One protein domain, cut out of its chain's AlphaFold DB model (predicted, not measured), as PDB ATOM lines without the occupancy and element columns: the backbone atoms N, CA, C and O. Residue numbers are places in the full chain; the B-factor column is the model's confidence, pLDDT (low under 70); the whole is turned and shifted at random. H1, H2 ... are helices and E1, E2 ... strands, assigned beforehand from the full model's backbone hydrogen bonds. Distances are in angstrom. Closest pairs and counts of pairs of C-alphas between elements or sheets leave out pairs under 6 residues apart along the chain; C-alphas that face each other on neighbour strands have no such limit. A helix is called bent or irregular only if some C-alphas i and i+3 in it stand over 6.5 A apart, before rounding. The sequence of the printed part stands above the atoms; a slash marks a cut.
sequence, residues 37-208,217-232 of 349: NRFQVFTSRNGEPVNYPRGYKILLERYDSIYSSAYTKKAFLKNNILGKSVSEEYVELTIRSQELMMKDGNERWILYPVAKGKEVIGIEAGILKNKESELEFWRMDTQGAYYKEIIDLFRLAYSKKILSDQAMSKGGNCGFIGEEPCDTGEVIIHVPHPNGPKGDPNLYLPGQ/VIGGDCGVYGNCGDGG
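What this domain is: This is residues 37 to 208 and 217 to 232 of the 349 residues of an uncharacterized protein of Chryseobacterium luteum (UniProt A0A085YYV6). A five-stranded antiparallel sheet, curled like part of a barrel, has helix H1 packed on it, short H2 at its edge strand E1, and long helix H3 packed on it with residues 146 to 162, running slantwise to the strands. A small parallel pair, E2 and E6, packs on E3 through E2 and on H3, while residues 44 to 49 stick out. The printed part has 188 residues, with named elements in the order H1 H2 E1 E2 E3 E4 E5 H3 E6 E7; the sheet order is E1 E3 E4 E5 E7. The class is mixed, helices and strands, with under half of the residues in named elements. It is compact, with a radius of gyration of the C-alphas of 16.8 A and spans of 46 by 40 by 39 A.

How they stand to each other: E3, residues 108 to 116, E4, residues 119 to 129, and E5, residues 134 to 140, form a meander, each strand the antiparallel neighbour of the one before; E3 and E4 are a hairpin, as are E4 and E5. N 112 and O 124 are 2.8 A apart, and N 127 and O 136 are 2.8 A apart. The edge strands are E1, residues 89 to 91, beside E3 with N 90 and O 115 at 2.9 A, and E7, residues 218 to 221, beside E5 with N 137 and O 218 at 2.8 A. The sheet is strongly twisted. H1, residues 52 to 67, is on the sheet at a height of 8.8 A; its closest C-alphas to E4 are Tyr 56 and Gly 126, 7.1 A apart. H1 touches H2, residues 73 to 81, with residues 61 to 65 alone; the C-alphas of Asp 64 and Ala 75 are closest, at 6.5 A, and the tilt is a shallow 31 degrees, the same way. H2 is on the sheet, its closest C-alphas to E1 being Lys 73 and Tyr 90, 5.6 A apart. H3, residues 145 to 171, is on the sheet at a height of 6.3 A; the C-alphas of Val 120 and Arg 155, the closest of E4 and H3, are 5.5 A apart. H3 is irregular, with C-alphas 149 and 152 7.4 A apart, and has a kink of 27 degrees near residue 152. E2, residues 95 to 97, and E6, residues 187 to 189, are parallel, with N 189 and O 96 at 2.7 A. Every O i to N i+4 pair is within hydrogen-bond range in H1 and H2, and 20 of 23 in H3.

Where its parts are: H1 begins at C-alpha 52 (11.611, 87.428, -53.982) and is 22.3 A long. E3 is 26.0 A, E4 29.8 A and H3 40.8 A. E7 ends at C-alpha 221 (1.169, 93.174, -64.136).

The domain as a whole: The C-alphas farthest apart, of Gly 171 and Gly 232, are 50.8 A apart. Residues 209 to 216 are not printed, and C-alphas 208 and 217 are 12.2 A apart. The link from H3 to E6 is long. Of 54 residues with pLDDT under 70, residues 166 to 185 and 194 to 208 are among them.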
ATOM      1  N   ASN A  37       5.693  88.993 -70.156       67.38
ATOM      2  CA  ASN A  37       5.649  90.236 -69.368       67.38
ATOM      3  C   ASN A  37       5.928  89.972 -67.872       67.38
ATOM      4  O   ASN A  37       5.089  90.200 -67.004       67.38
ATOM      5  N   ARG A  38       7.090  89.404 -67.560       79.94
ATOM      6  CA  ARG A  38       7.538  89.094 -66.205       79.94
ATOM      7  C   ARG A  38       8.138  90.336 -65.582       79.94
ATOM      8  O   ARG A  38       8.733  91.175 -66.265       79.94
ATOM      9  N   PHE A  39       8.033  90.418 -64.264       86.25
ATOM     10  CA  PHE A  39       8.730  91.456 -63.522       86.25
ATOM     11  C   PHE A  39      10.244  91.285 -63.644       86.25
ATOM     12  O   PHE A  39      10.805  90.224 -63.352       86.25
ATOM     13  N   GLN A  40      10.927  92.372 -63.984       87.25
ATOM     14  CA  GLN A  40      12.381  92.402 -64.069       87.25
ATOM     15  C   GLN A  40      13.039  92.060 -62.719       87.25
ATOM     16  O   GLN A  40      14.093  91.425 -62.689       87.25
ATOM     17  N   VAL A  41      12.419  92.437 -61.591       86.88
ATOM     18  CA  VAL A  41      12.940  92.123 -60.245       86.88
ATOM     19  C   VAL A  41      12.924  90.631 -59.904       86.88
ATOM     20  O   VAL A  41      13.658  90.220 -59.008       86.88
ATOM     21  N   PHE A  42      12.130  89.822 -60.612       88.88
ATOM     22  CA  PHE A  42      12.093  88.364 -60.447       88.88
ATOM     23  C   PHE A  42      12.894  87.623 -61.524       88.88
ATOM     24  O   PHE A  42      12.851  86.402 -61.621       88.88
ATOM     25  N   THR A  43      13.679  88.350 -62.322       83.44
ATOM     26  CA  THR A  43      14.573  87.748 -63.311       83.44
ATOM     27  C   THR A  43      15.951  87.510 -62.692       83.44
ATOM     28  O   THR A  43      16.575  88.435 -62.168       83.44
ATOM     29  N   SER A  44      16.442  86.268 -62.757       77.19
ATOM     30  CA  SER A  44      17.806  85.936 -62.329       77.19
ATOM     31  C   SER A  44      18.818  86.677 -63.202       77.19
ATOM     32  O   SER A  44      18.753  86.624 -64.432       77.19
ATOM     33  N   ARG A  45      19.764  87.368 -62.567       70.75
ATOM     34  CA  ARG A  45      20.896  88.003 -63.245       70.75
ATOM     35  C   ARG A  45      22.125  87.142 -63.006       70.75
ATOM     36  O   ARG A  45      22.454  86.860 -61.859       70.75
ATOM     37  N   ASN A  46      22.796  86.730 -64.078       69.69
ATOM     38  CA  ASN A  46      24.046  85.961 -64.022       69.69
ATOM     39  C   ASN A  46      23.951  84.626 -63.254       69.69
ATOM     40  O   ASN A  46      24.947  84.158 -62.714       69.69
ATOM     41  N   GLY A  47      22.766  84.005 -63.202       72.75
ATOM     42  CA  GLY A  47      22.557  82.727 -62.514       72.75
ATOM     43  C   GLY A  47      22.398  82.831 -60.993       72.75
ATOM     44  O   GLY A  47      22.248  81.803 -60.337       72.75
ATOM     45  N   GLU A  48      22.384  84.043 -60.429       78.56
ATOM     46  CA  GLU A  48      22.121  84.251 -59.004       78.56
ATOM     47  C   GLU A  48      20.667  83.891 -58.641       78.56
ATOM     48  O   GLU A  48      19.747  84.173 -59.427       78.56
ATOM     49  N   PRO A  49      20.417  83.308 -57.451       82.81
ATOM     50  CA  PRO A  49      19.066  83.058 -56.969       82.81
ATOM     51  C   PRO A  49      18.236  84.345 -56.893       82.81
ATOM     52  O   PRO A  49      18.700  85.392 -56.439       82.81
ATOM     53  N   VAL A  50      16.972  84.257 -57.306       86.50
ATOM     54  CA  VAL A  50      16.033  85.381 -57.234       86.50
ATOM     55  C   VAL A  50      15.697  85.680 -55.772       86.50
ATOM     56  O   VAL A  50      15.264  84.802 -55.030       86.50
ATOM     57  N   ASN A  51      15.853  86.941 -55.364       89.38
ATOM     58  CA  ASN A  51      15.449  87.411 -54.042       89.38
ATOM     59  C   ASN A  51      14.012  87.953 -54.099       89.38
ATOM     60  O   ASN A  51      13.795  89.153 -54.297       89.38
ATOM     61  N   TYR A  52      13.030  87.062 -53.938       90.62
ATOM     62  CA  TYR A  52      11.611  87.428 -53.982       90.62
ATOM     63  C   TYR A  52      11.219  88.475 -52.931       90.62
ATOM     64  O   TYR A  52      10.616  89.470 -53.332       90.62
ATOM     65  N   PRO A  53      11.591  88.355 -51.638       90.56
ATOM     66  CA  PRO A  53      11.268  89.380 -50.642       90.56
ATOM     67  C   PRO A  53      11.692  90.789 -51.064       90.56
ATOM     68  O   PRO A  53      10.917  91.746 -50.986       90.56
ATOM     69  N   ARG A  54      12.913  90.916 -51.598       90.31
ATOM     70  CA  ARG A  54      13.420  92.188 -52.113       90.31
ATOM     71  C   ARG A  54      12.608  92.679 -53.309       90.31
ATOM     72  O   ARG A  54      12.319  93.870 -53.376       90.31
ATOM     73  N   GLY A  55      12.242  91.793 -54.234       90.75
ATOM     74  CA  GLY A  55      11.412  92.155 -55.382       90.75
ATOM     75  C   GLY A  55      10.035  92.680 -54.968       90.75
ATOM     76  O   GLY A  55       9.630  93.735 -55.443       90.75
ATOM     77  N   TYR A  56       9.369  92.036 -54.006       93.44
ATOM     78  CA  TYR A  56       8.065  92.479 -53.488       93.44
ATOM     79  C   TYR A  56       8.162  93.869 -52.867       93.44
ATOM     80  O   TYR A  56       7.354  94.745 -53.172       93.44
ATOM     81  N   LYS A  57       9.191  94.091 -52.039       92.25
ATOM     82  CA  LYS A  57       9.461  95.400 -51.442       92.25
ATOM     83  C   LYS A  57       9.664  96.479 -52.504       92.25
ATOM     84  O   LYS A  57       9.051  97.538 -52.412       92.25
ATOM     85  N   ILE A  58      10.507  96.215 -53.506       89.88
ATOM     86  CA  ILE A  58      10.776  97.168 -54.593       89.88
ATOM     87  C   ILE A  58       9.487  97.511 -55.342       89.88
ATOM     88  O   ILE A  58       9.250  98.682 -55.633       89.88
ATOM     89  N   LEU A  59       8.664  96.510 -55.653       92.00
ATOM     90  CA  LEU A  59       7.432  96.712 -56.408       92.00
ATOM     91  C   LEU A  59       6.395  97.495 -55.592       92.00
ATOM     92  O   LEU A  59       5.866  98.474 -56.106       92.00
ATOM     93  N   LEU A  60       6.176  97.185 -54.311       91.44
ATOM     94  CA  LEU A  60       5.233  97.956 -53.487       91.44
ATOM     95  C   LEU A  60       5.697  99.408 -53.261       91.44
ATOM     96  O   LEU A  60       4.891 100.332 -53.332       91.44
ATOM     97  N   GLU A  61       6.999  99.641 -53.063       89.12
ATOM     98  CA  GLU A  61       7.546 101.005 -52.990       89.12
ATOM     99  C   GLU A  61       7.397 101.769 -54.320       89.12
ATOM    100  O   GLU A  61       7.164 102.980 -54.317       89.12
ATOM    101  N   ARG A  62       7.527 101.082 -55.463       85.50
ATOM    102  CA  ARG A  62       7.262 101.674 -56.782       85.50
ATOM    103  C   ARG A  62       5.790 102.007 -56.964       85.50
ATOM    104  O   ARG A  62       5.499 103.097 -57.444       85.50
ATOM    105  N   TYR A  63       4.891 101.122 -56.543       85.44
ATOM    106  CA  TYR A  63       3.453 101.374 -56.565       85.44
ATOM    107  C   TYR A  63       3.116 102.654 -55.787       85.44
ATOM    108  O   TYR A  63       2.481 103.554 -56.335       85.44
ATOM    109  N   ASP A  64       3.647 102.799 -54.566       83.44
ATOM    110  CA  ASP A  64       3.518 104.032 -53.776       83.44
ATOM    111  C   ASP A  64       4.027 105.275 -54.510       83.44
ATOM    112  O   ASP A  64       3.409 106.338 -54.447       83.44
ATOM    113  N   SER A  65       5.142 105.154 -55.229       82.94
ATOM    114  CA  SER A  65       5.698 106.264 -55.999       82.94
ATOM    115  C   SER A  65       4.842 106.644 -57.211       82.94
ATOM    116  O   SER A  65       4.712 107.833 -57.492       82.94
ATOM    117  N   ILE A  66       4.297 105.665 -57.937       79.00
ATOM    118  CA  ILE A  66       3.519 105.876 -59.168       79.00
ATOM    119  C   ILE A  66       2.141 106.447 -58.830       79.00
ATOM    120  O   ILE A  66       1.720 107.448 -59.406       79.00
ATOM    121  N   TYR A  67       1.457 105.847 -57.857       81.31
ATOM    122  CA  TYR A  67       0.079 106.196 -57.510       81.31
ATOM    123  C   TYR A  67      -0.023 107.199 -56.358       81.31
ATOM    124  O   TYR A  67      -1.124 107.542 -55.930       81.31
ATOM    125  N   SER A  68       1.114 107.695 -55.854       78.69
ATOM    126  CA  SER A  68       1.173 108.590 -54.689       78.69
ATOM    127  C   SER A  68       0.457 108.031 -53.448       78.69
ATOM    128  O   SER A  68      -0.048 108.799 -52.624       78.69
ATOM    129  N   SER A  69       0.412 106.703 -53.305       81.94
ATOM    130  CA  SER A  69      -0.117 106.023 -52.120       81.94
ATOM    131  C   SER A  69       0.913 105.985 -50.983       81.94
ATOM    132  O   SER A  69       2.027 106.504 -51.097       81.94
ATOM    133  N   ALA A  70       0.513 105.439 -49.835       85.12
ATOM    134  CA  ALA A  70       1.334 105.402 -48.628       85.12
ATOM    135  C   ALA A  70       1.268 104.043 -47.919       85.12
ATOM    136  O   ALA A  70       1.126 103.987 -46.702       85.12
ATOM    137  N   TYR A  71       1.350 102.949 -48.676       86.88
ATOM    138  CA  TYR A  71       1.286 101.598 -48.116       86.88
ATOM    139  C   TYR A  71       2.570 101.203 -47.392       86.88
ATOM    140  O   TYR A  71       2.532 100.407 -46.460       86.88
ATOM    141  N   THR A  72       3.721 101.737 -47.792       88.88
ATOM    142  CA  THR A  72       5.021 101.428 -47.189       88.88
ATOM    143  C   THR A  72       5.425 102.448 -46.130       88.88
ATOM    144  O   THR A  72       5.113 103.638 -46.217       88.88
ATOM    145  N   LYS A  73       6.243 102.014 -45.157       85.25
ATOM    146  CA  LYS A  73       6.834 102.908 -44.141       85.25
ATOM    147  C   LYS A  73       7.571 104.098 -44.768       85.25
ATOM    148  O   LYS A  73       7.519 105.209 -44.247       85.25
ATOM    149  N   LYS A  74       8.258 103.867 -45.889       84.12
ATOM    150  CA  LYS A  74       9.014 104.886 -46.629       84.12
ATOM    151  C   LYS A  74       8.097 105.984 -47.168       84.12
ATOM    152  O   LYS A  74       8.361 107.163 -46.935       84.12
ATOM    153  N   ALA A  75       7.016 105.605 -47.847       81.12
ATOM    154  CA  ALA A  75       6.035 106.554 -48.364       81.12
ATOM    155  C   ALA A  75       5.280 107.266 -47.230       81.12
ATOM    156  O   ALA A  75       5.121 108.487 -47.272       81.12
ATOM    157  N   PHE A  76       4.914 106.535 -46.173       76.69
ATOM    158  CA  PHE A  76       4.306 107.088 -44.962       76.69
ATOM    159  C   PHE A  76       5.168 108.191 -44.323       76.69
ATOM    160  O   PHE A  76       4.690 109.303 -44.100       76.69
ATOM    161  N   LEU A  77       6.459 107.928 -44.082       77.25
ATOM    162  CA  LEU A  77       7.377 108.917 -43.503       77.25
ATOM    163  C   LEU A  77       7.549 110.139 -44.413       77.25
ATOM    164  O   LEU A  77       7.471 111.271 -43.935       77.25
ATOM    165  N   LYS A  78       7.715 109.927 -45.725       75.00
ATOM    166  CA  LYS A  78       7.815 111.013 -46.712       75.00
ATOM    167  C   LYS A  78       6.575 111.915 -46.691       75.00
ATOM    168  O   LYS A  78       6.707 113.136 -46.690       75.00
ATOM    169  N   ASN A  79       5.380 111.330 -46.651       69.25
ATOM    170  CA  ASN A  79       4.122 112.078 -46.677       69.25
ATOM    171  C   ASN A  79       3.825 112.805 -45.356       69.25
ATOM    172  O   ASN A  79       3.317 113.927 -45.396       69.25
ATOM    173  N   ASN A  80       4.216 112.231 -44.212       63.97
ATOM    174  CA  ASN A  80       4.129 112.905 -42.915       63.97
ATOM    175  C   ASN A  80       5.046 114.128 -42.825       63.97
ATOM    176  O   ASN A  80       4.625 115.168 -42.324       63.97
ATOM    177  N   ILE A  81       6.274 114.041 -43.350       63.88
ATOM    178  CA  ILE A  81       7.193 115.193 -43.421       63.88
ATOM    179  C   ILE A  81       6.583 116.324 -44.265       63.88
ATOM    180  O   ILE A  81       6.749 117.499 -43.950       63.88
ATOM    181  N   LEU A  82       5.836 115.972 -45.313       63.69
ATOM    182  CA  LEU A  82       5.145 116.915 -46.196       63.69
ATOM    183  C   LEU A  82       3.813 117.442 -45.622       63.69
ATOM    184  O   LEU A  82       3.110 118.170 -46.320       63.69
ATOM    185  N   GLY A  83       3.446 117.083 -44.385       57.44
ATOM    186  CA  GLY A  83       2.230 117.561 -43.719       57.44
ATOM    187  C   GLY A  83       0.923 117.084 -44.363       57.44
ATOM    188  O   GLY A  83      -0.124 117.694 -44.148       57.44
ATOM    189  N   LYS A  84       0.962 116.019 -45.174       59.50
ATOM    190  CA  LYS A  84      -0.242 115.434 -45.775       59.50
ATOM    191  C   LYS A  84      -0.944 114.552 -44.738       59.50
ATOM    192  O   LYS A  84      -0.291 113.783 -44.045       59.50
ATOM    193  N   SER A  85      -2.272 114.639 -44.651       52.28
ATOM    194  CA  SER A  85      -3.077 113.707 -43.851       52.28
ATOM    195  C   SER A  85      -3.023 112.325 -44.502       52.28
ATOM    196  O   SER A  85      -3.656 112.109 -45.533       52.28
ATOM    197  N   VAL A  86      -2.253 111.407 -43.924       59.59
ATOM    198  CA  VAL A  86      -2.099 110.024 -44.401       59.59
ATOM    199  C   VAL A  86      -2.636 109.049 -43.363       59.59
ATOM    200  O   VAL A  86      -2.640 109.343 -42.169       59.59
ATOM    201  N   SER A  87      -3.088 107.882 -43.827       62.78
ATOM    202  CA  SER A  87      -3.422 106.772 -42.934       62.78
ATOM    203  C   SER A  87      -2.210 106.413 -42.067       62.78
ATOM    204  O   SER A  87      -1.085 106.379 -42.559       62.78
ATOM    205  N   GLU A  88      -2.432 106.151 -40.778       72.81
ATOM    206  CA  GLU A  88      -1.382 105.774 -39.814       72.81
ATOM    207  C   GLU A  88      -0.886 104.327 -39.977       72.81
ATOM    208  O   GLU A  88      -0.039 103.872 -39.203       72.81
ATOM    209  N   GLU A  89      -1.443 103.585 -40.935       86.88
ATOM    210  CA  GLU A  89      -1.094 102.193 -41.189       86.88
ATOM    211  C   GLU A  89      -0.096 102.041 -42.336       86.88
ATOM    212  O   GLU A  89      -0.155 102.760 -43.330       86.88
ATOM    213  N   TYR A  90       0.809 101.073 -42.207       89.88
ATOM    214  CA  TYR A  90       1.759 100.726 -43.255       89.88
ATOM    215  C   TYR A  90       2.145  99.242 -43.192       89.88
ATOM    216  O   TYR A  90       2.106  98.609 -42.136       89.88
ATOM    217  N   VAL A  91       2.568  98.681 -44.321       92.44
ATOM    218  CA  VAL A  91       3.138  97.335 -44.433       92.44
ATOM    219  C   VAL A  91       4.612  97.377 -44.022       92.44
ATOM    220  O   VAL A  91       5.433  98.086 -44.616       92.44
ATOM    221  N   GLU A  92       4.971  96.628 -42.980       92.88
ATOM    222  CA  GLU A  92       6.333  96.566 -42.444       92.88
ATOM    223  C   GLU A  92       7.153  95.496 -43.178       92.88
ATOM    224  O   GLU A  92       7.266  94.348 -42.756       92.88
ATOM    225  N   LEU A  93       7.744  95.900 -44.302       92.38
ATOM    226  CA  LEU A  93       8.434  95.014 -45.246       92.38
ATOM    227  C   LEU A  93       9.762  94.425 -44.740       92.38
ATOM    228  O   LEU A  93      10.352  93.606 -45.439       92.38
ATOM    229  N   THR A  94      10.270  94.823 -43.565       90.56
ATOM    230  CA  THR A  94      11.464  94.178 -42.978       90.56
ATOM    231  C   THR A  94      11.119  93.008 -42.059       90.56
ATOM    232  O   THR A  94      12.030  92.374 -41.532       90.56
ATOM    233  N   ILE A  95       9.836  92.752 -41.801       93.50
ATOM    234  CA  ILE A  95       9.368  91.571 -41.077       93.50
ATOM    235  C   ILE A  95       8.481  90.793 -42.034       93.50
ATOM    236  O   ILE A  95       7.524  91.342 -42.569       93.50
ATOM    237  N   ARG A  96       8.769  89.512 -42.248       94.81
ATOM    238  CA  ARG A  96       8.001  88.694 -43.191       94.81
ATOM    239  C   ARG A  96       7.923  87.238 -42.783       94.81
ATOM    240  O   ARG A  96       8.706  86.794 -41.951       94.81
ATOM    241  N   SER A  97       7.036  86.474 -43.410       93.31
ATOM    242  CA  SER A  97       7.097  85.014 -43.353       93.31
ATOM    243  C   SER A  97       8.263  84.446 -44.178       93.31
ATOM    244  O   SER A  97       8.894  85.136 -44.993       93.31
ATOM    245  N   GLN A  98       8.524  83.147 -44.023       90.44
ATOM    246  CA  GLN A  98       9.171  82.378 -45.080       90.44
ATOM    247  C   GLN A  98       8.327  82.422 -46.364       90.44
ATOM    248  O   GLN A  98       7.126  82.696 -46.316       90.44
ATOM    249  N   GLU A  99       8.950  82.142 -47.506       89.12
ATOM    250  CA  GLU A  99       8.216  81.974 -48.760       89.12
ATOM    251  C   GLU A  99       7.267  80.778 -48.644       89.12
ATOM    252  O   GLU A  99       7.676  79.686 -48.238       89.12
ATOM    253  N   LEU A 100       6.000  81.003 -48.978       87.31
ATOM    254  CA  LEU A 100       4.963  79.981 -48.981       87.31
ATOM    255  C   LEU A 100       4.657  79.647 -50.438       87.31
ATOM    256  O   LEU A 100       4.376  80.538 -51.238       87.31
ATOM    257  N   MET A 101       4.749  78.372 -50.792       80.88
ATOM    258  CA  MET A 101       4.413  77.902 -52.132       80.88
ATOM    259  C   MET A 101       3.044  77.249 -52.058       80.88
ATOM    260  O   MET A 101       2.902  76.205 -51.423       80.88
ATOM    261  N   MET A 102       2.030  77.852 -52.673       76.38
ATOM    262  CA  MET A 102       0.675  77.301 -52.613       76.38
ATOM    263  C   MET A 102       0.635  75.916 -53.270       76.38
ATOM    264  O   MET A 102       1.474  75.602 -54.115       76.38
ATOM    265  N   LYS A 103      -0.326  75.069 -52.869       60.94
ATOM    266  CA  LYS A 103      -0.388  73.632 -53.227       60.94
ATOM    267  C   LYS A 103      -0.203  73.313 -54.715       60.94
ATOM    268  O   LYS A 103       0.292  72.235 -55.029       60.94
ATOM    269  N   ASP A 104      -0.549  74.245 -55.594       67.56
ATOM    270  CA  ASP A 104      -0.522  74.053 -57.043       67.56
ATOM    271  C   ASP A 104       0.807  74.511 -57.674       67.56
ATOM    272  O   ASP A 104       0.983  74.429 -58.887       67.56
ATOM    273  N   GLY A 105       1.747  75.021 -56.867       68.19
ATOM    274  CA  GLY A 105       3.073  75.487 -57.290       68.19
ATOM    275  C   GLY A 105       3.075  76.758 -58.147       68.19
ATOM    276  O   GLY A 105       4.141  77.224 -58.543       68.19
ATOM    277  N   ASN A 106       1.897  77.311 -58.438       74.94
ATOM    278  CA  ASN A 106       1.710  78.433 -59.361       74.94
ATOM    279  C   ASN A 106       1.687  79.801 -58.676       74.94
ATOM    280  O   ASN A 106       1.769  80.823 -59.358       74.94
ATOM    281  N   GLU A 107       1.577  79.818 -57.347       86.94
ATOM    282  CA  GLU A 107       1.554  81.040 -56.556       86.94
ATOM    283  C   GLU A 107       2.599  80.985 -55.452       86.94
ATOM    284  O   GLU A 107       2.656  80.040 -54.656       86.94
ATOM    285  N   ARG A 108       3.396  82.047 -55.388       90.12
ATOM    286  CA  ARG A 108       4.343  82.294 -54.310       90.12
ATOM    287  C   ARG A 108       3.783  83.395 -53.432       90.12
ATOM    288  O   ARG A 108       3.429  84.457 -53.933       90.12
ATOM    289  N   TRP A 109       3.700  83.129 -52.139       91.00
ATOM    290  CA  TRP A 109       3.176  84.061 -51.156       91.00
ATOM    291  C   TRP A 109       4.270  84.469 -50.174       91.00
ATOM    292  O   TRP A 109       5.099  83.652 -49.760       91.00
ATOM    293  N   ILE A 110       4.241  85.733 -49.764       93.12
ATOM    294  CA  ILE A 110       5.000  86.233 -48.617       93.12
ATOM    295  C   ILE A 110       4.062  87.092 -47.780       93.12
ATOM    296  O   ILE A 110       3.407  87.995 -48.297       93.12
ATOM    297  N   LEU A 111       3.998  86.803 -46.484       94.06
ATOM    298  CA  LEU A 111       3.135  87.505 -45.545       94.06
ATOM    299  C   LEU A 111       3.927  88.585 -44.809       94.06
ATOM    300  O   LEU A 111       5.041  88.325 -44.347       94.06
ATOM    301  N   TYR A 112       3.331  89.760 -44.648       95.31
ATOM    302  CA  TYR A 112       3.924  90.922 -43.990       95.31
ATOM    303  C   TYR A 112       2.973  91.476 -42.923       95.31
ATOM    304  O   TYR A 112       1.760  91.498 -43.139       95.31
ATOM    305  N   PRO A 113       3.475  91.962 -41.775       95.81
ATOM    306  CA  PRO A 113       2.633  92.630 -40.802       95.81
ATOM    307  C   PRO A 113       2.223  94.016 -41.287       95.81
ATOM    308  O   PRO A 113       3.019  94.766 -41.857       95.81
ATOM    309  N   VAL A 114       0.993  94.381 -40.955       93.31
ATOM    310  CA  VAL A 114       0.471  95.737 -41.110       93.31
ATOM    311  C   VAL A 114       0.564  96.417 -39.757       93.31
ATOM    312  O   VAL A 114      -0.092  96.004 -38.798       93.31
ATOM    313  N   ALA A 115       1.401  97.440 -39.675       92.19
ATOM    314  CA  ALA A 115       1.652  98.186 -38.459       92.19
ATOM    315  C   ALA A 115       0.830  99.473 -38.426       92.19
ATOM    316  O   ALA A 115       0.716 100.163 -39.434       92.19
ATOM    317  N   LYS A 116       0.323  99.822 -37.245       89.25
ATOM    318  CA  LYS A 116      -0.231 101.136 -36.922       89.25
ATOM    319  C   LYS A 116       0.392 101.611 -35.616       89.25
ATOM    320  O   LYS A 116       0.158 101.043 -34.548       89.25
ATOM    321  N   GLY A 117       1.246 102.627 -35.699       85.25
ATOM    322  CA  GLY A 117       2.025 103.086 -34.549       85.25
ATOM    323  C   GLY A 117       2.946 101.993 -33.995       85.25
ATOM    324  O   GLY A 117       3.937 101.647 -34.627       85.25
ATOM    325  N   LYS A 118       2.649 101.481 -32.793       85.81
ATOM    326  CA  LYS A 118       3.438 100.432 -32.109       85.81
ATOM    327  C   LYS A 118       2.776  99.052 -32.136       85.81
ATOM    328  O   LYS A 118       3.255  98.135 -31.474       85.81
ATOM    329  N   GLU A 119       1.692  98.900 -32.886       90.50
ATOM    330  CA  GLU A 119       0.881  97.685 -32.901       90.50
ATOM    331  C   GLU A 119       0.806  97.087 -34.305       90.50
ATOM    332  O   GLU A 119       0.807  97.811 -35.298       90.50
ATOM    333  N   VAL A 120       0.705  95.756 -34.385       93.50
ATOM    334  CA  VAL A 120       0.355  95.052 -35.628       93.50
ATOM    335  C   VAL A 120      -1.152  94.813 -35.635       93.50
ATOM    336  O   VAL A 120      -1.678  94.086 -34.783       93.50
ATOM    337  N   ILE A 121      -1.827  95.423 -36.607       92.38
ATOM    338  CA  ILE A 121      -3.289  95.429 -36.748       92.38
ATOM    339  C   ILE A 121      -3.800  94.441 -37.800       92.38
ATOM    340  O   ILE A 121      -4.994  94.155 -37.834       92.38
ATOM    341  N   GLY A 122      -2.914  93.913 -38.645       92.50
ATOM    342  CA  GLY A 122      -3.288  93.033 -39.745       92.50
ATOM    343  C   GLY A 122      -2.099  92.326 -40.382       92.50
ATOM    344  O   GLY A 122      -0.954  92.491 -39.955       92.50
ATOM    345  N   ILE A 123      -2.393  91.547 -41.422       92.44
ATOM    346  CA  ILE A 123      -1.406  90.854 -42.252       92.44
ATOM    347  C   ILE A 123      -1.750  91.127 -43.709       92.44
ATOM    348  O   ILE A 123      -2.899  90.951 -44.117       92.44
ATOM    349  N   GLU A 124      -0.742  91.532 -44.469       91.88
ATOM    350  CA  GLU A 124      -0.795  91.667 -45.917       91.88
ATOM    351  C   GLU A 124      -0.117  90.451 -46.556       91.88
ATOM    352  O   GLU A 124       1.018  90.115 -46.210       91.88
ATOM    353  N   ALA A 125      -0.793  89.793 -47.486       91.06
ATOM    354  CA  ALA A 125      -0.233  88.755 -48.332       91.06
ATOM    355  C   ALA A 125       0.196  89.382 -49.659       91.06
ATOM    356  O   ALA A 125      -0.644  89.855 -50.419       91.06
ATOM    357  N   GLY A 126       1.497  89.371 -49.944       92.25
ATOM    358  CA  GLY A 126       1.977  89.550 -51.308       92.25
ATOM    359  C   GLY A 126       1.839  88.226 -52.054       92.25
ATOM    360  O   GLY A 126       2.301  87.201 -51.547       92.25
ATOM    361  N   ILE A 127       1.239  88.249 -53.238       90.88
ATOM    362  CA  ILE A 127       0.896  87.072 -54.037       90.88
ATOM    363  C   ILE A 127       1.470  87.248 -55.437       90.88
ATOM    364  O   ILE A 127       0.974  88.052 -56.225       90.88
ATOM    365  N   LEU A 128       2.518  86.487 -55.750       90.69
ATOM    366  CA  LEU A 128       3.092  86.407 -57.089       90.69
ATOM    367  C   LEU A 128       2.521  85.186 -57.803       90.69
ATOM    368  O   LEU A 128       2.781  84.050 -57.399       90.69
ATOM    369  N   LYS A 129       1.763  85.428 -58.869       87.19
ATOM    370  CA  LYS A 129       1.027  84.406 -59.620       87.19
ATOM    371  C   LYS A 129       1.333  84.492 -61.113       87.19
ATOM    372  O   LYS A 129       2.182  85.272 -61.551       87.19
ATOM    373  N   ASN A 130       0.682  83.635 -61.897       83.88
ATOM    374  CA  ASN A 130       0.757  83.644 -63.361       83.88
ATOM    375  C   ASN A 130       2.194  83.570 -63.908       83.88
ATOM    376  O   ASN A 130       2.570  84.293 -64.820       83.88
ATOM    377  N   LYS A 131       3.018  82.668 -63.354       82.75
ATOM    378  CA  LYS A 131       4.440  82.519 -63.734       82.75
ATOM    379  C   LYS A 131       5.240  83.817 -63.562       82.75
ATOM    380  O   LYS A 131       6.120  84.125 -64.364       82.75
ATOM    381  N   GLU A 132       4.950  84.540 -62.482       86.25
ATOM    382  CA  GLU A 132       5.652  85.762 -62.078       86.25
ATOM    383  C   GLU A 132       5.416  86.961 -63.008       86.25
ATOM    384  O   GLU A 132       6.270  87.844 -63.119       86.25
ATOM    385  N   SER A 133       4.267  86.998 -63.687       84.75
ATOM    386  CA  SER A 133       3.830  88.157 -64.474       84.75
ATOM    387  C   SER A 133       2.842  89.058 -63.738       84.75
ATOM    388  O   SER A 133       2.568  90.151 -64.220       84.75
ATOM    389  N   GLU A 134       2.314  88.631 -62.589       87.12
ATOM    390  CA  GLU A 134       1.312  89.390 -61.836       87.12
ATOM    391  C   GLU A 134       1.576  89.328 -60.330       87.12
ATOM    392  O   GLU A 134       1.812  88.249 -59.777       87.12
ATOM    393  N   LEU A 135       1.565  90.497 -59.685       90.56
ATOM    394  CA  LEU A 135       1.785  90.661 -58.252       90.56
ATOM    395  C   LEU A 135       0.641  91.461 -57.643       90.56
ATOM    396  O   LEU A 135       0.374  92.592 -58.053       90.56
ATOM    397  N   GLU A 136       0.043  90.907 -56.599       89.88
ATOM    398  CA  GLU A 136      -1.008  91.560 -55.826       89.88
ATOM    399  C   GLU A 136      -0.686  91.555 -54.335       89.88
ATOM    400  O   GLU A 136      -0.018  90.653 -53.832       89.88
ATOM    401  N   PHE A 137      -1.192  92.558 -53.629       89.25
ATOM    402  CA  PHE A 137      -1.187  92.653 -52.180       89.25
ATOM    403  C   PHE A 137      -2.626  92.635 -51.683       89.25
ATOM    404  O   PHE A 137      -3.468  93.417 -52.131       89.25
ATOM    405  N   TRP A 138      -2.892  91.704 -50.774       85.75
ATOM    406  CA  TRP A 138      -4.209  91.479 -50.206       85.75
ATOM    407  C   TRP A 138      -4.159  91.448 -48.687       85.75
ATOM    408  O   TRP A 138      -3.264  90.832 -48.101       85.75
ATOM    409  N   ARG A 139      -5.178  91.997 -48.024       86.62
ATOM    410  CA  ARG A 139      -5.299  91.892 -46.571       86.62
ATOM    411  C   ARG A 139      -6.001  90.598 -46.183       86.62
ATOM    412  O   ARG A 139      -7.047  90.253 -46.723       86.62
ATOM    413  N   MET A 140      -5.441  89.890 -45.209       85.81
ATOM    414  CA  MET A 140      -6.062  88.685 -44.659       85.81
ATOM    415  C   MET A 140      -7.233  89.025 -43.733       85.81
ATOM    416  O   MET A 140      -7.080  89.872 -42.847       85.81
ATOM    417  N   ASP A 141      -8.364  88.318 -43.873       82.25
ATOM    418  CA  ASP A 141      -9.512  88.391 -42.957       82.25
ATOM    419  C   ASP A 141      -9.093  88.129 -41.511       82.25
ATOM    420  O   ASP A 141      -8.630  87.047 -41.143       82.25
ATOM    421  N   THR A 142      -9.334  89.127 -40.658       84.06
ATOM    422  CA  THR A 142      -9.040  89.052 -39.223       84.06
ATOM    423  C   THR A 142      -9.841  87.961 -38.508       84.06
ATOM    424  O   THR A 142      -9.457  87.508 -37.424       84.06
ATOM    425  N   GLN A 143     -10.959  87.523 -39.095       82.69
ATOM    426  CA  GLN A 143     -11.771  86.431 -38.579       82.69
ATOM    427  C   GLN A 143     -11.310  85.052 -39.050       82.69
ATOM    428  O   GLN A 143     -11.675  84.061 -38.403       82.69
ATOM    429  N   GLY A 144     -10.468  84.989 -40.085       81.06
ATOM    430  CA  GLY A 144      -9.947  83.759 -40.662       81.06
ATOM    431  C   GLY A 144      -9.142  82.933 -39.657       81.06
ATOM    432  O   GLY A 144      -8.344  83.456 -38.876       81.06
ATOM    433  N   ALA A 145      -9.337  81.613 -39.679       83.75
ATOM    434  CA  ALA A 145      -8.647  80.702 -38.763       83.75
ATOM    435  C   ALA A 145      -7.120  80.777 -38.926       83.75
ATOM    436  O   ALA A 145      -6.398  80.831 -37.935       83.75
ATOM    437  N   TYR A 146      -6.645  80.860 -40.174       84.56
ATOM    438  CA  TYR A 146      -5.217  80.967 -40.467       84.56
ATOM    439  C   TYR A 146      -4.624  82.301 -40.001       84.56
ATOM    440  O   TYR A 146      -3.553  82.313 -39.409       84.56
ATOM    441  N   TYR A 147      -5.346  83.419 -40.165       87.62
ATOM    442  CA  TYR A 147      -4.931  84.713 -39.611       87.62
ATOM    443  C   TYR A 147      -4.745  84.637 -38.091       87.62
ATOM    444  O   TYR A 147      -3.697  85.020 -37.568       87.62
ATOM    445  N   LYS A 148      -5.748  84.098 -37.383       88.25
ATOM    446  CA  LYS A 148      -5.731  83.955 -35.918       88.25
ATOM    447  C   LYS A 148      -4.593  83.057 -35.433       88.25
ATOM    448  O   LYS A 148      -4.077  83.286 -34.347       88.25
ATOM    449  N   GLU A 149      -4.188  82.073 -36.233       89.12
ATOM    450  CA  GLU A 149      -3.066  81.183 -35.924       89.12
ATOM    451  C   GLU A 149      -1.706  81.906 -35.980       89.12
ATOM    452  O   GLU A 149      -0.812  81.586 -35.197       89.12
ATOM    453  N   ILE A 150      -1.534  82.881 -36.881       91.25
ATOM    454  CA  ILE A 150      -0.204  83.429 -37.211       91.25
ATOM    455  C   ILE A 150       0.021  84.885 -36.780       91.25
ATOM    456  O   ILE A 150       1.172  85.304 -36.648       91.25
ATOM    457  N   ILE A 151      -1.033  85.672 -36.542       93.38
ATOM    458  CA  ILE A 151      -0.927  87.109 -36.221       93.38
ATOM    459  C   ILE A 151      -0.049  87.391 -34.997       93.38
ATOM    460  O   ILE A 151       0.707  88.365 -34.981       93.38
ATOM    461  N   ASP A 152      -0.082  86.523 -33.989       94.00
ATOM    462  CA  ASP A 152       0.698  86.728 -32.769       94.00
ATOM    463  C   ASP A 152       2.202  86.513 -32.990       94.00
ATOM    464  O   ASP A 152       3.015  87.153 -32.320       94.00
ATOM    465  N   LEU A 153       2.598  85.718 -33.994       93.88
ATOM    466  CA  LEU A 153       4.000  85.606 -34.408       93.88
ATOM    467  C   LEU A 153       4.506  86.946 -34.957       93.88
ATOM    468  O   LEU A 153       5.584  87.413 -34.581       93.88
ATOM    469  N   PHE A 154       3.697  87.592 -35.798       95.12
ATOM    470  CA  PHE A 154       3.991  88.910 -36.357       95.12
ATOM    471  C   PHE A 154       4.026  90.002 -35.285       95.12
ATOM    472  O   PHE A 154       4.971  90.793 -35.246       95.12
ATOM    473  N   ARG A 155       3.054  90.016 -34.363       95.25
ATOM    474  CA  ARG A 155       3.037  90.939 -33.214       95.25
ATOM    475  C   ARG A 155       4.270  90.785 -32.334       95.25
ATOM    476  O   ARG A 155       4.863  91.786 -31.926       95.25
ATOM    477  N   LEU A 156       4.682  89.546 -32.065       91.44
ATOM    478  CA  LEU A 156       5.874  89.258 -31.274       91.44
ATOM    479  C   LEU A 156       7.147  89.746 -31.978       91.44
ATOM    480  O   LEU A 156       7.984  90.393 -31.345       91.44
ATOM    481  N   ALA A 157       7.293  89.464 -33.274       91.56
ATOM    482  CA  ALA A 157       8.436  89.915 -34.064       91.56
ATOM    483  C   ALA A 157       8.519  91.449 -34.121       91.56
ATOM    484  O   ALA A 157       9.583  92.020 -33.885       91.56
ATOM    485  N   TYR A 158       7.388  92.119 -34.348       92.44
ATOM    486  CA  TYR A 158       7.319  93.578 -34.406       92.44
ATOM    487  C   TYR A 158       7.630  94.234 -33.058       92.44
ATOM    488  O   TYR A 158       8.418  95.175 -32.994       92.44
ATOM    489  N   SER A 159       7.107  93.680 -31.960       89.69
ATOM    490  CA  SER A 159       7.413  94.160 -30.606       89.69
ATOM    491  C   SER A 159       8.909  94.058 -30.291       89.69
ATOM    492  O   SER A 159       9.499  95.000 -29.763       89.69
ATOM    493  N   LYS A 160       9.554  92.940 -30.660       86.88
ATOM    494  CA  LYS A 160      11.008  92.768 -30.509       86.88
ATOM    495  C   LYS A 160      11.792  93.774 -31.350       86.88
ATOM    496  O   LYS A 160      12.752  94.347 -30.841       86.88
ATOM    497  N   LYS A 161      11.368  94.017 -32.595       86.12
ATOM    498  CA  LYS A 161      11.982  95.020 -33.474       86.12
ATOM    499  C   LYS A 161      11.918  96.415 -32.853       86.12
ATOM    500  O   LYS A 161      12.958  97.039 -32.696       86.12
ATOM    501  N   ILE A 162      10.743  96.859 -32.395       84.31
ATOM    502  CA  ILE A 162      10.581  98.174 -31.747       84.31
ATOM    503  C   ILE A 162      11.481  98.312 -30.514       84.31
ATOM    504  O   ILE A 162      12.072  99.367 -30.292       84.31
ATOM    505  N   LEU A 163      11.575  97.268 -29.688       81.12
ATOM    506  CA  LEU A 163      12.444  97.288 -28.510       81.12
ATOM    507  C   LEU A 163      13.924  97.386 -28.901       81.12
ATOM    508  O   LEU A 163      14.668  98.130 -28.263       81.12
ATOM    509  N   SER A 164      14.335  96.679 -29.956       77.56
ATOM    510  CA  SER A 164      15.687  96.772 -30.515       77.56
ATOM    511  C   SER A 164      15.969  98.172 -31.061       77.56
ATOM    512  O   SER A 164      16.982  98.765 -30.698       77.56
ATOM    513  N   ASP A 165      15.049  98.738 -31.845       73.50
ATOM    514  CA  ASP A 165      15.138 100.103 -32.376       73.50
ATOM    515  C   ASP A 165      15.314 101.126 -31.244       73.50
ATOM    516  O   ASP A 165      16.188 101.985 -31.307       73.50
ATOM    517  N   GLN A 166      14.531 101.002 -30.166       69.88
ATOM    518  CA  GLN A 166      14.612 101.889 -28.998       69.88
ATOM    519  C   GLN A 166      15.901 101.717 -28.189       69.88
ATOM    520  O   GLN A 166      16.397 102.677 -27.593       69.88
ATOM    521  N   ALA A 167      16.426 100.495 -28.097       65.12
ATOM    522  CA  ALA A 167      17.700 100.241 -27.437       65.12
ATOM    523  C   ALA A 167      18.858 100.835 -28.254       65.12
ATOM    524  O   ALA A 167      19.734 101.493 -27.692       65.12
ATOM    525  N   MET A 168      18.818 100.671 -29.579       61.88
ATOM    526  CA  MET A 168      19.804 101.232 -30.500       61.88
ATOM    527  C   MET A 168      19.740 102.757 -30.555       61.88
ATOM    528  O   MET A 168      20.787 103.388 -30.506       61.88
ATOM    529  N   SER A 169      18.554 103.368 -30.533       59.69
ATOM    530  CA  SER A 169      18.420 104.832 -30.502       59.69
ATOM    531  C   SER A 169      18.908 105.457 -29.187       59.69
ATOM    532  O   SER A 169      19.204 106.646 -29.131       59.69
ATOM    533  N   LYS A 170      18.972 104.681 -28.094       56.88
ATOM    534  CA  LYS A 170      19.508 105.131 -26.794       56.88
ATOM    535  C   LYS A 170      21.024 104.947 -26.661       56.88
ATOM    536  O   LYS A 170      21.613 105.554 -25.770       56.88
ATOM    537  N   GLY A 171      21.645 104.122 -27.508       49.72
ATOM    538  CA  GLY A 171      23.080 103.801 -27.466       49.72
ATOM    539  C   GLY A 171      23.856 104.088 -28.759       49.72
ATOM    540  O   GLY A 171      25.069 103.896 -28.785       49.72
ATOM    541  N   GLY A 172      23.184 104.539 -29.819       53.53
ATOM    542  CA  GLY A 172      23.724 104.737 -31.162       53.53
ATOM    543  C   GLY A 172      23.037 105.889 -31.903       53.53
ATOM    544  O   GLY A 172      21.951 106.334 -31.548       53.53
ATOM    545  N   ASN A 173      23.716 106.398 -32.928       53.84
ATOM    546  CA  ASN A 173      23.430 107.665 -33.608       53.84
ATOM    547  C   ASN A 173      22.362 107.539 -34.725       53.84
ATOM    548  O   ASN A 173      22.544 108.113 -35.792       53.84
ATOM    549  N   CYS A 174      21.315 106.728 -34.527       56.16
ATOM    550  CA  CYS A 174      20.254 106.475 -35.516       56.16
ATOM    551  C   CYS A 174      18.857 106.531 -34.870       56.16
ATOM    552  O   CYS A 174      18.714 106.318 -33.665       56.16
ATOM    553  N   GLY A 175      17.812 106.799 -35.663       50.31
ATOM    554  CA  GLY A 175      16.422 106.796 -35.183       50.31
ATOM    555  C   GLY A 175      15.921 108.098 -34.536       50.31
ATOM    556  O   GLY A 175      14.918 108.066 -33.820       50.31
ATOM    557  N   PHE A 176      16.573 109.241 -34.782       53.88
ATOM    558  CA  PHE A 176      16.037 110.560 -34.418       53.88
ATOM    559  C   PHE A 176      14.944 111.019 -35.401       53.88
ATOM    560  O   PHE A 176      14.905 110.597 -36.556       53.88
ATOM    561  N   ILE A 177      14.036 111.893 -34.948       42.81
ATOM    562  CA  ILE A 177      12.983 112.471 -35.802       42.81
ATOM    563  C   ILE A 177      13.652 113.241 -36.949       42.81
ATOM    564  O   ILE A 177      14.301 114.256 -36.709       42.81
ATOM    565  N   GLY A 178      13.481 112.755 -38.182       48.41
ATOM    566  CA  GLY A 178      14.093 113.325 -39.388       48.41
ATOM    567  C   GLY A 178      15.349 112.601 -39.892       48.41
ATOM    568  O   GLY A 178      15.863 112.986 -40.938       48.41
ATOM    569  N   GLU A 179      15.816 111.551 -39.206       47.84
ATOM    570  CA  GLU A 179      16.931 110.701 -39.649       47.84
ATOM    571  C   GLU A 179      16.468 109.309 -40.109       47.84
ATOM    572  O   GLU A 179      15.350 108.869 -39.826       47.84
ATOM    573  N   GLU A 180      17.338 108.614 -40.850       46.53
ATOM    574  CA  GLU A 180      17.074 107.267 -41.354       46.53
ATOM    575  C   GLU A 180      16.881 106.291 -40.171       46.53
ATOM    576  O   GLU A 180      17.660 106.314 -39.207       46.53
ATOM    577  N   PRO A 181      15.815 105.466 -40.178       55.75
ATOM    578  CA  PRO A 181      15.585 104.501 -39.112       55.75
ATOM    579  C   PRO A 181      16.765 103.529 -39.021       55.75
ATOM    580  O   PRO A 181      17.339 103.148 -40.039       55.75
ATOM    581  N   CYS A 182      17.109 103.116 -37.800       57.09
ATOM    582  CA  CYS A 182      18.142 102.110 -37.583       57.09
ATOM    583  C   CYS A 182      17.826 100.850 -38.410       57.09
ATOM    584  O   CYS A 182      16.717 100.317 -38.337       57.09
ATOM    585  N   ASP A 183      18.790 100.376 -39.203       59.16
ATOM    586  CA  ASP A 183      18.645  99.116 -39.929       59.16
ATOM    587  C   ASP A 183      18.848  97.946 -38.959       59.16
ATOM    588  O   ASP A 183      19.970  97.610 -38.579       59.16
ATOM    589  N   THR A 184      17.747  97.341 -38.517       61.03
ATOM    590  CA  THR A 184      17.759  96.141 -37.665       61.03
ATOM    591  C   THR A 184      17.900  94.839 -38.448       61.03
ATOM    592  O   THR A 184      17.813  93.764 -37.856       61.03
ATOM    593  N   GLY A 185      18.077  94.911 -39.769       68.94
ATOM    594  CA  GLY A 185      18.041  93.750 -40.644       68.94
ATOM    595  C   GLY A 185      16.630  93.188 -40.855       68.94
ATOM    596  O   GLY A 185      15.640  93.618 -40.253       68.94
ATOM    597  N   GLU A 186      16.545  92.218 -41.765       82.31
ATOM    598  CA  GLU A 186      15.312  91.501 -42.089       82.31
ATOM    599  C   GLU A 186      15.006  90.420 -41.037       82.31
ATOM    600  O   GLU A 186      15.877  89.636 -40.659       82.31
ATOM    601  N   VAL A 187      13.749  90.347 -40.590       86.94
ATOM    602  CA  VAL A 187      13.248  89.322 -39.667       86.94
ATOM    603  C   VAL A 187      12.336  88.363 -40.424       86.94
ATOM    604  O   VAL A 187      11.297  88.763 -40.950       86.94
ATOM    605  N   ILE A 188      12.703  87.082 -40.431       90.44
ATOM    606  CA  ILE A 188      11.926  86.012 -41.062       90.44
ATOM    607  C   ILE A 188      11.186  85.222 -39.980       90.44
ATOM    608  O   ILE A 188      11.790  84.698 -39.046       90.44
ATOM    609  N   ILE A 189       9.868  85.130 -40.114       90.88
ATOM    610  CA  ILE A 189       8.967  84.357 -39.265       90.88
ATOM    611  C   ILE A 189       8.654  83.041 -39.965       90.88
ATOM    612  O   ILE A 189       8.288  83.036 -41.134       90.88
ATOM    613  N   HIS A 190       8.741  81.928 -39.241       88.81
ATOM    614  CA  HIS A 190       8.294  80.635 -39.746       88.81
ATOM    615  C   HIS A 190       6.833  80.395 -39.360       88.81
ATOM    616  O   HIS A 190       6.540  80.056 -38.215       88.81
ATOM    617  N   VAL A 191       5.918  80.588 -40.311       87.06
ATOM    618  CA  VAL A 191       4.487  80.316 -40.121       87.06
ATOM    619  C   VAL A 191       4.168  78.829 -40.343       87.06
ATOM    620  O   VAL A 191       4.841  78.168 -41.144       87.06
ATOM    621  N   PRO A 192       3.156  78.277 -39.654       79.62
ATOM    622  CA  PRO A 192       2.664  76.927 -39.906       79.62
ATOM    623  C   PRO A 192       2.044  76.810 -41.308       79.62
ATOM    624  O   PRO A 192       1.600  77.795 -41.898       79.62
ATOM    625  N   HIS A 193       1.999  75.580 -41.830       77.12
ATOM    626  CA  HIS A 193       1.446  75.248 -43.151       77.12
ATOM    627  C   HIS A 193       2.123  76.015 -44.310       77.12
ATOM    628  O   HIS A 193       1.511  76.896 -44.909       77.12
ATOM    629  N   PRO A 194       3.368  75.659 -44.693       66.44
ATOM    630  CA  PRO A 194       4.107  76.361 -45.751       66.44
ATOM    631  C   PRO A 194       3.449  76.282 -47.139       66.44
ATOM    632  O   PRO A 194       3.815  77.043 -48.030       66.44
ATOM    633  N   ASN A 195       2.462  75.394 -47.303       68.56
ATOM    634  CA  ASN A 195       1.678  75.238 -48.530       68.56
ATOM    635  C   ASN A 195       0.365  76.047 -48.515       68.56
ATOM    636  O   ASN A 195      -0.570  75.723 -49.251       68.56
ATOM    637  N   GLY A 196       0.282  77.045 -47.634       64.50
ATOM    638  CA  GLY A 196      -0.879  77.907 -47.456       64.50
ATOM    639  C   GLY A 196      -1.971  77.328 -46.545       64.50
ATOM    640  O   GLY A 196      -1.893  76.174 -46.100       64.50
ATOM    641  N   PRO A 197      -3.007  78.131 -46.246       60.53
ATOM    642  CA  PRO A 197      -4.151  77.717 -45.439       60.53
ATOM    643  C   PRO A 197      -4.873  76.496 -46.030       60.53
ATOM    644  O   PRO A 197      -4.968  76.303 -47.243       60.53
ATOM    645  N   LYS A 198      -5.452  75.657 -45.162       47.75
ATOM    646  CA  LYS A 198      -6.413  74.617 -45.568       47.75
ATOM    647  C   LYS A 198      -7.785  75.260 -45.845       47.75
ATOM    648  O   LYS A 198      -8.730  75.008 -45.109       47.75
ATOM    649  N   GLY A 199      -7.884  76.113 -46.864       48.38
ATOM    650  CA  GLY A 199      -9.114  76.825 -47.239       48.38
ATOM    651  C   GLY A 199      -8.827  78.190 -47.864       48.38
ATOM    652  O   GLY A 199      -7.670  78.601 -47.908       48.38
ATOM    653  N   ASP A 200      -9.870  78.876 -48.333       50.25
ATOM    654  CA  ASP A 200      -9.767  80.268 -48.785       50.25
ATOM    655  C   ASP A 200      -9.337  81.149 -47.592       50.25
ATOM    656  O   ASP A 200      -9.999  81.115 -46.548       50.25
ATOM    657  N   PRO A 201      -8.214  81.890 -47.673       50.47
ATOM    658  CA  PRO A 201      -7.788  82.785 -46.604       50.47
ATOM    659  C   PRO A 201      -8.749  83.949 -46.342       50.47
ATOM    660  O   PRO A 201      -8.495  84.680 -45.384       50.47
ATOM    661  N   ASN A 202      -9.815  84.107 -47.141       57.03
ATOM    662  CA  ASN A 202     -10.717  85.255 -47.136       57.03
ATOM    663  C   ASN A 202      -9.890  86.539 -47.235       57.03
ATOM    664  O   ASN A 202      -9.593  87.219 -46.253       57.03
ATOM    665  N   LEU A 203      -9.436  86.834 -48.444       59.53
ATOM    666  CA  LEU A 203      -8.693  88.050 -48.723       59.53
ATOM    667  C   LEU A 203      -9.674  89.197 -48.969       59.53
ATOM    668  O   LEU A 203     -10.654  89.040 -49.694       59.53
ATOM    669  N   TYR A 204      -9.431  90.349 -48.354       51.09
ATOM    670  CA  TYR A 204     -10.246  91.545 -48.547       51.09
ATOM    671  C   TYR A 204      -9.370  92.789 -48.664       51.09
ATOM    672  O   TYR A 204      -8.166  92.760 -48.405       51.09
ATOM    673  N   LEU A 205      -9.982  93.892 -49.081       50.69
ATOM    674  CA  LEU A 205      -9.297  95.159 -49.297       50.69
ATOM    675  C   LEU A 205      -9.514  96.090 -48.096       50.69
ATOM    676  O   LEU A 205     -10.635  96.185 -47.583       50.69
ATOM    677  N   PRO A 206      -8.473  96.781 -47.605       42.62
ATOM    678  CA  PRO A 206      -8.629  97.726 -46.507       42.62
ATOM    679  C   PRO A 206      -9.473  98.941 -46.936       42.62
ATOM    680  O   PRO A 206      -9.279  99.492 -48.014       42.62
ATOM    681  N   GLY A 207     -10.396  99.389 -46.071       40.19
ATOM    682  CA  GLY A 207     -11.147 100.643 -46.258       40.19
ATOM    683  C   GLY A 207     -12.615 100.518 -46.685       40.19
ATOM    684  O   GLY A 207     -13.245 101.530 -46.984       40.19
ATOM    685  N   GLN A 208     -13.203  99.318 -46.668       35.06
ATOM    686  CA  GLN A 208     -14.606  99.088 -47.037       35.06
ATOM    687  C   GLN A 208     -15.588  99.528 -45.930       35.06
ATOM    688  O   GLN A 208     -16.279  98.732 -45.301       35.06
ATOM    689  N   VAL A 217      -7.901  96.001 -56.040       62.56
ATOM    690  CA  VAL A 217      -6.714  95.261 -55.582       62.56
ATOM    691  C   VAL A 217      -5.420  96.057 -55.786       62.56
ATOM    692  O   VAL A 217      -5.182  96.584 -56.874       62.56
ATOM    693  N   ILE A 218      -4.559  96.128 -54.756       77.56
ATOM    694  CA  ILE A 218      -3.217  96.719 -54.882       77.56
ATOM    695  C   ILE A 218      -2.374  95.730 -55.678       77.56
ATOM    696  O   ILE A 218      -1.772  94.813 -55.122       77.56
ATOM    697  N   GLY A 219      -2.365  95.862 -56.995       81.56
ATOM    698  CA  GLY A 219      -1.663  94.898 -57.816       81.56
ATOM    699  C   GLY A 219      -1.926  95.003 -59.296       81.56
ATOM    700  O   GLY A 219      -2.633  95.889 -59.767       81.56
ATOM    701  N   GLY A 220      -1.299  94.087 -60.018       83.69
ATOM    702  CA  GLY A 220      -1.396  93.981 -61.461       83.69
ATOM    703  C   GLY A 220      -0.124  93.416 -62.069       83.69
ATOM    704  O   GLY A 220       0.702  92.799 -61.389       83.69
ATOM    705  N   ASP A 221       0.014  93.621 -63.372       86.62
ATOM    706  CA  ASP A 221       1.169  93.174 -64.136       86.62
ATOM    707  C   ASP A 221       2.377  94.106 -63.982       86.62
ATOM    708  O   ASP A 221       2.344  95.142 -63.313       86.62
ATOM    709  N   CYS A 222       3.474  93.753 -64.642       83.19
ATOM    710  CA  CYS A 222       4.681  94.567 -64.650       83.19
ATOM    711  C   CYS A 222       4.472  96.013 -65.137       83.19
ATOM    712  O   CYS A 222       5.270  96.875 -64.761       83.19
ATOM    713  N   GLY A 223       3.420  96.309 -65.907       79.94
ATOM    714  CA  GLY A 223       3.089  97.651 -66.380       79.94
ATOM    715  C   GLY A 223       2.603  98.553 -65.248       79.94
ATOM    716  O   GLY A 223       3.104  99.666 -65.103       79.94
ATOM    717  N   VAL A 224       1.727  98.038 -64.376       79.94
ATOM    718  CA  VAL A 224       1.238  98.746 -63.171       79.94
ATOM    719  C   VAL A 224       2.391  99.185 -62.264       79.94
ATOM    720  O   VAL A 224       2.362 100.258 -61.664       79.94
ATOM    721  N   TYR A 225       3.447  98.377 -62.198       80.88
ATOM    722  CA  TYR A 225       4.625  98.651 -61.376       80.88
ATOM    723  C   TYR A 225       5.794  99.299 -62.147       80.88
ATOM    724  O   TYR A 225       6.875  99.505 -61.578       80.88
ATOM    725  N   GLY A 226       5.625  99.576 -63.447       81.19
ATOM    726  CA  GLY A 226       6.675 100.097 -64.330       81.19
ATOM    727  C   GLY A 226       7.939  99.228 -64.369       81.19
ATOM    728  O   GLY A 226       9.052  99.750 -64.420       81.19
ATOM    729  N   ASN A 227       7.801  97.906 -64.230       85.06
ATOM    730  CA  ASN A 227       8.899  96.952 -64.049       85.06
ATOM    731  C   ASN A 227       8.880  95.788 -65.056       85.06
ATOM    732  O   ASN A 227       9.335  94.688 -64.738       85.06
ATOM    733  N   CYS A 228       8.348  96.001 -66.258       81.38
ATOM    734  CA  CYS A 228       8.474  95.016 -67.332       81.38
ATOM    735  C   CYS A 228       9.938  94.884 -67.777       81.38
ATOM    736  O   CYS A 228      10.690  95.858 -67.745       81.38
ATOM    737  N   GLY A 229      10.351  93.671 -68.158       63.59
ATOM    738  CA  GLY A 229      11.622  93.464 -68.860       63.59
ATOM    739  C   GLY A 229      11.636  94.161 -70.226       63.59
ATOM    740  O   GLY A 229      10.583  94.526 -70.746       63.59
ATOM    741  N   ASP A 230      12.826  94.352 -70.802       46.72
ATOM    742  CA  ASP A 230      13.002  94.982 -72.115       46.72
ATOM    743  C   ASP A 230      12.314  94.149 -73.211       46.72
ATOM    744  O   ASP A 230      12.870  93.187 -73.737       46.72
ATOM    745  N   GLY A 231      11.066  94.504 -73.522       40.03
ATOM    746  CA  GLY A 231      10.273  93.858 -74.560       40.03
ATOM    747  C   GLY A 231       8.775  93.997 -74.326       40.03
ATOM    748  O   GLY A 231       8.144  93.056 -73.861       40.03
ATOM    749  N   GLY A 232       8.197  95.148 -74.684       30.47
ATOM    750  CA  GLY A 232       6.745  95.270 -74.852       30.47
ATOM    751  C   GLY A 232       6.152  96.584 -74.361       30.47
ATOM    752  O   GLY A 232       5.790  96.725 -73.198       30.47
TER     753      GLY A 232